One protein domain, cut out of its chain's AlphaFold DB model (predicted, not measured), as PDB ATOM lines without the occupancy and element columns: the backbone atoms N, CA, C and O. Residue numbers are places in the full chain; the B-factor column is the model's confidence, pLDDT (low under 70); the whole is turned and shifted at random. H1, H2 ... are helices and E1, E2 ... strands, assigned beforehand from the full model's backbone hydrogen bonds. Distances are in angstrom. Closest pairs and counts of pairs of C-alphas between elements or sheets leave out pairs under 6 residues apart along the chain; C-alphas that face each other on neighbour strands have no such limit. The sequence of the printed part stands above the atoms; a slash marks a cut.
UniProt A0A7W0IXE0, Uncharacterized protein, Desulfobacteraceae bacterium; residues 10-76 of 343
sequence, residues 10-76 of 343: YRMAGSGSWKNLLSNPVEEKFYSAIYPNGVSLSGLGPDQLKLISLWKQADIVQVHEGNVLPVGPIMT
ATOM      1  N   TYR A  10     -14.989  37.691 -42.303       87.81
ATOM      2  CA  TYR A  10     -15.279  37.117 -40.980       87.81
ATOM      3  C   TYR A  10     -16.778  37.063 -40.657       87.81
ATOM      4  O   TYR A  10     -17.575  37.911 -41.080       87.81
ATOM      5  N   ARG A  11     -17.182  36.044 -39.902       86.50
ATOM      6  CA  ARG A  11     -18.566  35.680 -39.596       86.50
ATOM      7  C   ARG A  11     -18.684  35.152 -38.169       86.50
ATOM      8  O   ARG A  11     -17.702  34.762 -37.541       86.50
ATOM      9  N   MET A  12     -19.914  35.185 -37.665       89.12
ATOM     10  CA  MET A  12     -20.250  34.614 -36.371       89.12
ATOM     11  C   MET A  12     -21.690  34.099 -36.352       89.12
ATOM     12  O   MET A  12     -22.540  34.641 -37.061       89.12
ATOM     13  N   ALA A  13     -21.954  33.137 -35.476       88.62
ATOM     14  CA  ALA A  13     -23.285  32.680 -35.094       88.62
ATOM     15  C   ALA A  13     -23.379  32.725 -33.569       88.62
ATOM     16  O   ALA A  13     -22.478  32.242 -32.887       88.62
ATOM     17  N   GLY A  14     -24.455  33.304 -33.042       88.25
ATOM     18  CA  GLY A  14     -24.608  33.568 -31.613       88.25
ATOM     19  C   GLY A  14     -24.768  35.052 -31.311       88.25
ATOM     20  O   GLY A  14     -25.171  35.844 -32.165       88.25
ATOM     21  N   SER A  15     -24.494  35.419 -30.065       84.75
ATOM     22  CA  SER A  15     -24.679  36.775 -29.558       84.75
ATOM     23  C   SER A  15     -23.341  37.492 -29.400       84.75
ATOM     24  O   SER A  15     -22.331  36.875 -29.083       84.75
ATOM     25  N   GLY A  16     -23.332  38.809 -29.614       85.69
ATOM     26  CA  GLY A  16     -22.135  39.630 -29.441       85.69
ATOM     27  C   GLY A  16     -21.618  40.240 -30.738       85.69
ATOM     28  O   GLY A  16     -22.399  40.556 -31.635       85.69
ATOM     29  N   SER A  17     -20.310  40.490 -30.802       86.56
ATOM     30  CA  SER A  17     -19.646  41.100 -31.952       86.56
ATOM     31  C   SER A  17     -18.174  40.704 -32.004       86.56
ATOM     32  O   SER A  17     -17.368  41.163 -31.193       86.56
ATOM     33  N   TRP A  18     -17.795  39.930 -33.025       88.00
ATOM     34  CA  TRP A  18     -16.389  39.607 -33.296       88.00
ATOM     35  C   TRP A  18     -15.529  40.858 -33.538       88.00
ATOM     36  O   TRP A  18     -14.325  40.824 -33.297       88.00
ATOM     37  N   LYS A  19     -16.133  41.988 -33.942       88.81
ATOM     38  CA  LYS A  19     -15.427  43.270 -34.114       88.81
ATOM     39  C   LYS A  19     -14.870  43.826 -32.802       88.81
ATOM     40  O   LYS A  19     -13.988  44.667 -32.825       88.81
ATOM     41  N   ASN A  20     -15.335  43.343 -31.649       89.00
ATOM     42  CA  ASN A  20     -14.710  43.679 -30.368       89.00
ATOM     43  C   ASN A  20     -13.343  42.987 -30.191       89.00
ATOM     44  O   ASN A  20     -12.581  43.376 -29.309       89.00
ATOM     45  N   LEU A  21     -13.047  41.964 -31.003       88.62
ATOM     46  CA  LEU A  21     -11.769  41.249 -31.040       88.62
ATOM     47  C   LEU A  21     -10.900  41.678 -32.228       88.62
ATOM     48  O   LEU A  21      -9.687  41.780 -32.077       88.62
ATOM     49  N   LEU A  22     -11.513  41.903 -33.394       89.88
ATOM     50  CA  LEU A  22     -10.866  42.383 -34.620       89.88
ATOM     51  C   LEU A  22     -11.501  43.722 -35.001       89.88
ATOM     52  O   LEU A  22     -12.446  43.792 -35.784       89.88
ATOM     53  N   SER A  23     -11.034  44.784 -34.361       86.81
ATOM     54  CA  SER A  23     -11.720  46.078 -34.328       86.81
ATOM     55  C   SER A  23     -11.398  46.990 -35.505       86.81
ATOM     56  O   SER A  23     -12.095  47.979 -35.737       86.81
ATOM     57  N   ASN A  24     -10.357  46.665 -36.267       88.81
ATOM     58  CA  ASN A  24      -9.931  47.448 -37.415       88.81
ATOM     59  C   ASN A  24      -9.236  46.575 -38.481       88.81
ATOM     60  O   ASN A  24      -8.791  45.462 -38.184       88.81
ATOM     61  N   PRO A  25      -9.065  47.093 -39.715       89.12
ATOM     62  CA  PRO A  25      -8.455  46.338 -40.811       89.12
ATOM     63  C   PRO A  25      -7.017  45.859 -40.552       89.12
ATOM     64  O   PRO A  25      -6.572  44.890 -41.166       89.12
ATOM     65  N   VAL A  26      -6.262  46.524 -39.666       90.81
ATOM     66  CA  VAL A  26      -4.889  46.111 -39.321       90.81
ATOM     67  C   VAL A  26      -4.919  44.838 -38.476       90.81
ATOM     68  O   VAL A  26      -4.173  43.902 -38.759       90.81
ATOM     69  N   GLU A  27      -5.814  44.772 -37.491       91.81
ATOM     70  CA  GLU A  27      -6.025  43.587 -36.648       91.81
ATOM     71  C   GLU A  27      -6.561  42.405 -37.458       91.81
ATOM     72  O   GLU A  27      -6.048  41.294 -37.337       91.81
ATOM     73  N   GLU A  28      -7.529  42.651 -38.345       90.44
ATOM     74  CA  GLU A  28      -8.069  41.642 -39.265       90.44
ATOM     75  C   GLU A  28      -6.981  41.040 -40.161       90.44
ATOM     76  O   GLU A  28      -6.886  39.814 -40.301       90.44
ATOM     77  N   LYS A  29      -6.129  41.896 -40.741       90.81
ATOM     78  CA  LYS A  29      -5.005  41.472 -41.580       90.81
ATOM     79  C   LYS A  29      -3.958  40.713 -40.774       90.81
ATOM     80  O   LYS A  29      -3.385  39.753 -41.285       90.81
ATOM     81  N   PHE A  30      -3.706  41.115 -39.530       92.81
ATOM     82  CA  PHE A  30      -2.784  40.399 -38.656       92.81
ATOM     83  C   PHE A  30      -3.324  39.013 -38.278       92.81
ATOM     84  O   PHE A  30      -2.580  38.041 -38.385       92.81
ATOM     85  N   TYR A  31      -4.614  38.888 -37.948       92.81
ATOM     86  CA  TYR A  31      -5.247  37.589 -37.684       92.81
ATOM     87  C   TYR A  31      -5.203  36.670 -38.913       92.81
ATOM     88  O   TYR A  31      -4.912  35.483 -38.822       92.81
ATOM     89  N   SER A  32      -5.419  37.226 -40.103       90.38
ATOM     90  CA  SER A  32      -5.213  36.483 -41.345       90.38
ATOM     91  C   SER A  32      -3.746  36.049 -41.509       90.38
ATOM     92  O   SER A  32      -3.468  34.910 -41.863       90.38
ATOM     93  N   ALA A  33      -2.779  36.918 -41.211       89.88
ATOM     94  CA  ALA A  33      -1.358  36.612 -41.393       89.88
ATOM     95  C   ALA A  33      -0.820  35.515 -40.453       89.88
ATOM     96  O   ALA A  33       0.164  34.866 -40.803       89.88
ATOM     97  N   ILE A  34      -1.444  35.285 -39.289       90.94
ATOM     98  CA  ILE A  34      -1.084  34.156 -38.412       90.94
ATOM     99  C   ILE A  34      -1.607  32.811 -38.938       90.94
ATOM    100  O   ILE A  34      -1.201  31.759 -38.455       90.94
ATOM    101  N   TYR A  35      -2.517  32.817 -39.908       90.00
ATOM    102  CA  TYR A  35      -3.170  31.618 -40.412       90.00
ATOM    103  C   TYR A  35      -2.416  30.991 -41.601       90.00
ATOM    104  O   TYR A  35      -1.887  31.721 -42.439       90.00
ATOM    105  N   PRO A  36      -2.371  29.650 -41.744       88.38
ATOM    106  CA  PRO A  36      -2.775  28.621 -40.774       88.38
ATOM    107  C   PRO A  36      -1.640  28.192 -39.832       88.38
ATOM    108  O   PRO A  36      -1.871  27.536 -38.819       88.38
ATOM    109  N   ASN A  37      -0.397  28.529 -40.181       87.50
ATOM    110  CA  ASN A  37       0.801  27.929 -39.587       87.50
ATOM    111  C   ASN A  37       1.214  28.558 -38.251       87.50
ATOM    112  O   ASN A  37       2.091  28.031 -37.568       87.50
ATOM    113  N   GLY A  38       0.588  29.669 -37.880       90.75
ATOM    114  CA  GLY A  38       0.953  30.458 -36.724       90.75
ATOM    115  C   GLY A  38       2.117  31.408 -36.958       90.75
ATOM    116  O   GLY A  38       2.737  31.451 -38.022       90.75
ATOM    117  N   VAL A  39       2.422  32.170 -35.912       94.25
ATOM    118  CA  VAL A  39       3.571  33.078 -35.855       94.25
ATOM    119  C   VAL A  39       4.309  32.911 -34.531       94.25
ATOM    120  O   VAL A  39       3.693  32.677 -33.491       94.25
ATOM    121  N   SER A  40       5.632  33.051 -34.558       95.06
ATOM    122  CA  SER A  40       6.456  32.984 -33.351       95.06
ATOM    123  C   SER A  40       6.211  34.185 -32.437       95.06
ATOM    124  O   SER A  40       6.312  35.332 -32.877       95.06
ATOM    125  N   LEU A  41       5.953  33.930 -31.149       94.00
ATOM    126  CA  LEU A  41       5.748  34.975 -30.138       94.00
ATOM    127  C   LEU A  41       6.962  35.892 -29.978       94.00
ATOM    128  O   LEU A  41       6.793  37.088 -29.765       94.00
ATOM    129  N   SER A  42       8.182  35.358 -30.095       94.06
ATOM    130  CA  SER A  42       9.412  36.146 -29.926       94.06
ATOM    131  C   SER A  42       9.640  37.165 -31.042       94.06
ATOM    132  O   SER A  42      10.448  38.071 -30.876       94.06
ATOM    133  N   GLY A  43       8.951  37.016 -32.178       90.62
ATOM    134  CA  GLY A  43       9.012  37.953 -33.299       90.62
ATOM    135  C   GLY A  43       7.968  39.070 -33.244       90.62
ATOM    136  O   GLY A  43       7.925  39.883 -34.165       90.62
ATOM    137  N   LEU A  44       7.109  39.104 -32.218       94.94
ATOM    138  CA  LEU A  44       6.010  40.066 -32.117       94.94
ATOM    139  C   LEU A  44       6.396  41.298 -31.293       94.94
ATOM    140  O   LEU A  44       7.027  41.198 -30.241       94.94
ATOM    141  N   GLY A  45       5.962  42.472 -31.755       95.81
ATOM    142  CA  GLY A  45       6.106  43.726 -31.017       95.81
ATOM    143  C   GLY A  45       5.126  43.847 -29.836       95.81
ATOM    144  O   GLY A  45       4.161  43.083 -29.747       95.81
ATOM    145  N   PRO A  46       5.312  44.839 -28.942       95.31
ATOM    146  CA  PRO A  46       4.481  45.012 -27.745       95.31
ATOM    147  C   PRO A  46       2.969  45.101 -28.017       95.31
ATOM    148  O   PRO A  46       2.178  44.468 -27.316       95.31
ATOM    149  N   ASP A  47       2.561  45.826 -29.061       93.62
ATOM    150  CA  ASP A  47       1.142  45.994 -29.408       93.62
ATOM    151  C   ASP A  47       0.511  44.692 -29.913       93.62
ATOM    152  O   ASP A  47      -0.604  44.338 -29.525       93.62
ATOM    153  N   GLN A  48       1.253  43.927 -30.719       95.44
ATOM    154  CA  GLN A  48       0.825  42.607 -31.178       95.44
ATOM    155  C   GLN A  48       0.690  41.646 -29.997       95.44
ATOM    156  O   GLN A  48      -0.311  40.948 -29.897       95.44
ATOM    157  N   LEU A  49       1.642  41.643 -29.060       95.75
ATOM    158  CA  LEU A  49       1.573  40.806 -27.857       95.75
ATOM    159  C   LEU A  49       0.349  41.136 -26.990       95.75
ATOM    160  O   LEU A  49      -0.308  40.226 -26.477       95.75
ATOM    161  N   LYS A  50      -0.004  42.420 -26.860       94.44
ATOM    162  CA  LYS A  50      -1.229  42.847 -26.170       94.44
ATOM    163  C   LYS A  50      -2.481  42.312 -26.867       94.44
ATOM    164  O   LYS A  50      -3.374  41.797 -26.196       94.44
ATOM    165  N   LEU A  51      -2.529  42.393 -28.195       93.88
ATOM    166  CA  LEU A  51      -3.634  41.875 -29.000       93.88
ATOM    167  C   LEU A  51      -3.756  40.348 -28.899       93.88
ATOM    168  O   LEU A  51      -4.844  39.841 -28.646       93.88
ATOM    169  N   ILE A  52      -2.639  39.616 -28.977       95.44
ATOM    170  CA  ILE A  52      -2.608  38.162 -28.760       95.44
ATOM    171  C   ILE A  52      -3.137  37.796 -27.369       95.44
ATOM    172  O   ILE A  52      -3.854  36.809 -27.236       95.44
ATOM    173  N   SER A  53      -2.829  38.585 -26.337       93.56
ATOM    174  CA  SER A  53      -3.373  38.364 -24.991       93.56
ATOM    175  C   SER A  53      -4.903  38.479 -24.962       93.56
ATOM    176  O   SER A  53      -5.568  37.608 -24.401       93.56
ATOM    177  N   LEU A  54      -5.472  39.496 -25.623       92.19
ATOM    178  CA  LEU A  54      -6.928  39.659 -25.756       92.19
ATOM    179  C   LEU A  54      -7.558  38.498 -26.531       92.19
ATOM    180  O   LEU A  54      -8.557  37.926 -26.105       92.19
ATOM    181  N   TRP A  55      -6.947  38.113 -27.649       94.19
ATOM    182  CA  TRP A  55      -7.406  37.007 -28.483       94.19
ATOM    183  C   TRP A  55      -7.340  35.658 -27.771       94.19
ATOM    184  O   TRP A  55      -8.228  34.829 -27.951       94.19
ATOM    185  N   LYS A  56      -6.316  35.447 -26.942       93.56
ATOM    186  CA  LYS A  56      -6.176  34.249 -26.115       93.56
ATOM    187  C   LYS A  56      -7.249  34.192 -25.028       93.56
ATOM    188  O   LYS A  56      -7.772  33.123 -24.768       93.56
ATOM    189  N   GLN A  57      -7.587  35.323 -24.403       91.69
ATOM    190  CA  GLN A  57      -8.673  35.388 -23.411       91.69
ATOM    191  C   GLN A  57     -10.052  35.116 -24.019       91.69
ATOM    192  O   GLN A  57     -10.940  34.656 -23.315       91.69
ATOM    193  N   ALA A  58     -10.226  35.421 -25.304       90.44
ATOM    194  CA  ALA A  58     -11.443  35.144 -26.055       90.44
ATOM    195  C   ALA A  58     -11.385  33.806 -26.816       90.44
ATOM    196  O   ALA A  58     -12.209  33.573 -27.695       90.44
ATOM    197  N   ASP A  59     -10.396  32.947 -26.554       89.94
ATOM    198  CA  ASP A  59     -10.217  31.652 -27.221       89.94
ATOM    199  C   ASP A  59     -10.189  31.710 -28.760       89.94
ATOM    200  O   ASP A  59     -10.564  30.743 -29.412       89.94
ATOM    201  N   ILE A  60      -9.787  32.822 -29.388       90.12
ATOM    202  CA  ILE A  60      -9.683  32.913 -30.863       90.12
ATOM    203  C   ILE A  60      -8.257  32.668 -31.382       90.12
ATOM    204  O   ILE A  60      -8.060  32.458 -32.585       90.12
ATOM    205  N   VAL A  61      -7.277  32.606 -30.472       93.69
ATOM    206  CA  VAL A  61      -5.935  32.044 -30.696       93.69
ATOM    207  C   VAL A  61      -5.505  31.192 -29.501       93.69
ATOM    208  O   VAL A  61      -5.946  31.413 -28.377       93.69
ATOM    209  N   GLN A  62      -4.567  30.276 -29.726       93.50
ATOM    210  CA  GLN A  62      -3.872  29.532 -28.677       93.50
ATOM    211  C   GLN A  62      -2.356  29.685 -28.817       93.50
ATOM    212  O   GLN A  62      -1.853  30.057 -29.873       93.50
ATOM    213  N   VAL A  63      -1.613  29.387 -27.750       92.94
ATOM    214  CA  VAL A  63      -0.144  29.366 -27.783       92.94
ATOM    215  C   VAL A  63       0.331  27.933 -27.615       92.94
ATOM    216  O   VAL A  63       0.030  27.302 -26.605       92.94
ATOM    217  N   HIS A  64       1.102  27.446 -28.581       90.81
ATOM    218  CA  HIS A  64       1.696  26.117 -28.567       90.81
ATOM    219  C   HIS A  64       3.170  26.214 -28.965       90.81
ATOM    220  O   HIS A  64       3.489  26.788 -30.003       90.81
ATOM    221  N   GLU A  65       4.065  25.698 -28.118       90.75
ATOM    222  CA  GLU A  65       5.518  25.671 -28.368       90.75
ATOM    223  C   GLU A  65       6.105  27.039 -28.782       90.75
ATOM    224  O   GLU A  65       6.911  27.150 -29.701       90.75
ATOM    225  N   GLY A  66       5.663  28.116 -28.124       91.25
ATOM    226  CA  GLY A  66       6.129  29.480 -28.413       91.25
ATOM    227  C   GLY A  66       5.551  30.107 -29.689       91.25
ATOM    228  O   GLY A  66       5.890  31.247 -30.006       91.25
ATOM    229  N   ASN A  67       4.651  29.417 -30.391       93.94
ATOM    230  CA  ASN A  67       3.926  29.937 -31.545       93.94
ATOM    231  C   ASN A  67       2.472  30.251 -31.185       93.94
ATOM    232  O   ASN A  67       1.820  29.508 -30.452       93.94
ATOM    233  N   VAL A  68       1.955  31.348 -31.729       94.88
ATOM    234  CA  VAL A  68       0.529  31.680 -31.715       94.88
ATOM    235  C   VAL A  68      -0.134  30.956 -32.870       94.88
ATOM    236  O   VAL A  68       0.271  31.149 -34.011       94.88
ATOM    237  N   LEU A  69      -1.159  30.165 -32.584       93.25
ATOM    238  CA  LEU A  69      -1.961  29.455 -33.570       93.25
ATOM    239  C   LEU A  69      -3.389  30.016 -33.575       93.25
ATOM    240  O   LEU A  69      -3.960  30.204 -32.497       93.25
ATOM    241  N   PRO A  70      -3.996  30.256 -34.745       90.75
ATOM    242  CA  PRO A  70      -5.408  30.607 -34.820       90.75
ATOM    243  C   PRO A  70      -6.265  29.405 -34.426       90.75
ATOM    244  O   PRO A  70      -5.946  28.265 -34.767       90.75
ATOM    245  N   VAL A  71      -7.373  29.657 -33.734       90.25
ATOM    246  CA  VAL A  71      -8.357  28.605 -33.433       90.25
ATOM    247  C   VAL A  71      -9.756  28.898 -33.977       90.25
ATOM    248  O   VAL A  71     -10.609  28.016 -33.938       90.25
ATOM    249  N   GLY A  72      -9.954  30.078 -34.573       89.75
ATOM    250  CA  GLY A  72     -11.051  30.362 -35.493       89.75
ATOM    251  C   GLY A  72     -10.677  29.941 -36.923       89.75
ATOM    252  O   GLY A  72      -9.617  30.346 -37.409       89.75
ATOM    253  N   PRO A  73     -11.494  29.128 -37.607       93.88
ATOM    254  CA  PRO A  73     -11.175  28.631 -38.937       93.88
ATOM    255  C   PRO A  73     -11.362  29.701 -40.020       93.88
ATOM    256  O   PRO A  73     -12.309  30.488 -39.977       93.88
ATOM    257  N   ILE A  74     -10.482  29.692 -41.025       94.00
ATOM    258  CA  ILE A  74     -10.619  30.474 -42.258       94.00
ATOM    259  C   ILE A  74     -10.617  29.499 -43.437       94.00
ATOM    260  O   ILE A  74      -9.598  28.886 -43.728       94.00
ATOM    261  N   MET A  75     -11.745  29.360 -44.133       92.94
ATOM    262  CA  MET A  75     -11.819  28.521 -45.334       92.94
ATOM    263  C   MET A  75     -11.085  29.183 -46.509       92.94
ATOM    264  O   MET A  75     -11.380  30.329 -46.861       92.94
ATOM    265  N   THR A  76     -10.185  28.448 -47.162       91.44
ATOM    266  CA  THR A  76      -9.506  28.880 -48.397       91.44
ATOM    267  C   THR A  76      -9.932  28.064 -49.616       91.44
ATOM    268  O   THR A  76     -10.573  27.023 -49.487       91.44
TER     269      THR A  76
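Overview. This is residues 10 to 76 of the 343 residues of an uncharacterized protein of Desulfobacteraceae bacterium (UniProt A0A7W0IXE0). Two short helices, H1 and H2, and a small hairpin of strands, E2 and E3, make a three-cornered body, with H2 packed on the hairpin. From one end of this body an arm sticks out, residues 12 to 17, of which 12 to 14 belong to the first strand, E1; on the side away from the arm the chain makes a long loop from H1 to H2. The printed part has 67 residues, with two named helices and three named strands in the order E1, H1, H2, E2, E3; the one sheet has the order E2 - E3 and is antiparallel, and the class is mixed, helices and strands. The whole is compact, with a radius of gyration of the C-alphas of 11.5 A, and it spans 33 by 24 by 20 A, the arm adding to the length.

Arrangement. Begin at E1, residues 10 to 14, which pairs with no named strand and is apart from H2, residues 46 to 57, from E2, residues 61 to 64, and from E3, residues 67 to 70. Go on to H1, residues 25 to 33, and you find it near H2, with 7 pairs of C-alphas within 10 A. The closest C-alphas of H1 and E3 are those of Tyr 31 and Pro 70, 7.5 A apart, while H1 and E2 are apart. Before H2, residues 39 to 40 make a short antiparallel pairing with residues 67 to 68 of E3. Look next at Trp 55 of H2 and Val 61 of E2, whose C-alphas, the closest of the two elements, are 5.6 A apart. The closest C-alphas of H2 and E3 are those of Ile 52 and Val 68, at 7.8 A. E2 and E3 form a hairpin, antiparallel at 147 degrees between their directions. Across it N 62 and O 69 are within hydrogen-bond range at 2.8 A, and so are N 67 and O 64 at 2.9 A. In H1 and H2 every O i to N i+4 pair is within hydrogen-bond range.

Along the chain. Find C-alpha 10 at (-15.279, 37.117, -40.980); from there E1 runs 13.7 A to Gly 14. H1 goes from Pro 25 to Ala 33, 12.1 A. Find C-alpha 46 at (4.481, 45.012, -27.745), where H2 begins, and go 16.9 A to Gln 57. E2, Val 61 to His 64, and E3, Asn 67 to Pro 70, are each 9.9 A long, and E3 ends with C-alpha 70 at (-5.408, 30.607, -34.820).

Size, cuts and confidence. The two C-alphas farthest apart are those of Gly 14 and Ser 42, 34.2 A. The printed part has no cut. The link from H1 to H2, residues 34 to 45, is long, the link from E1 to H1 is short, and those from H2 to E2 and from E2 to E3 are tight. The mean pLDDT of the printed part is 91.3, and no printed residue is under 70.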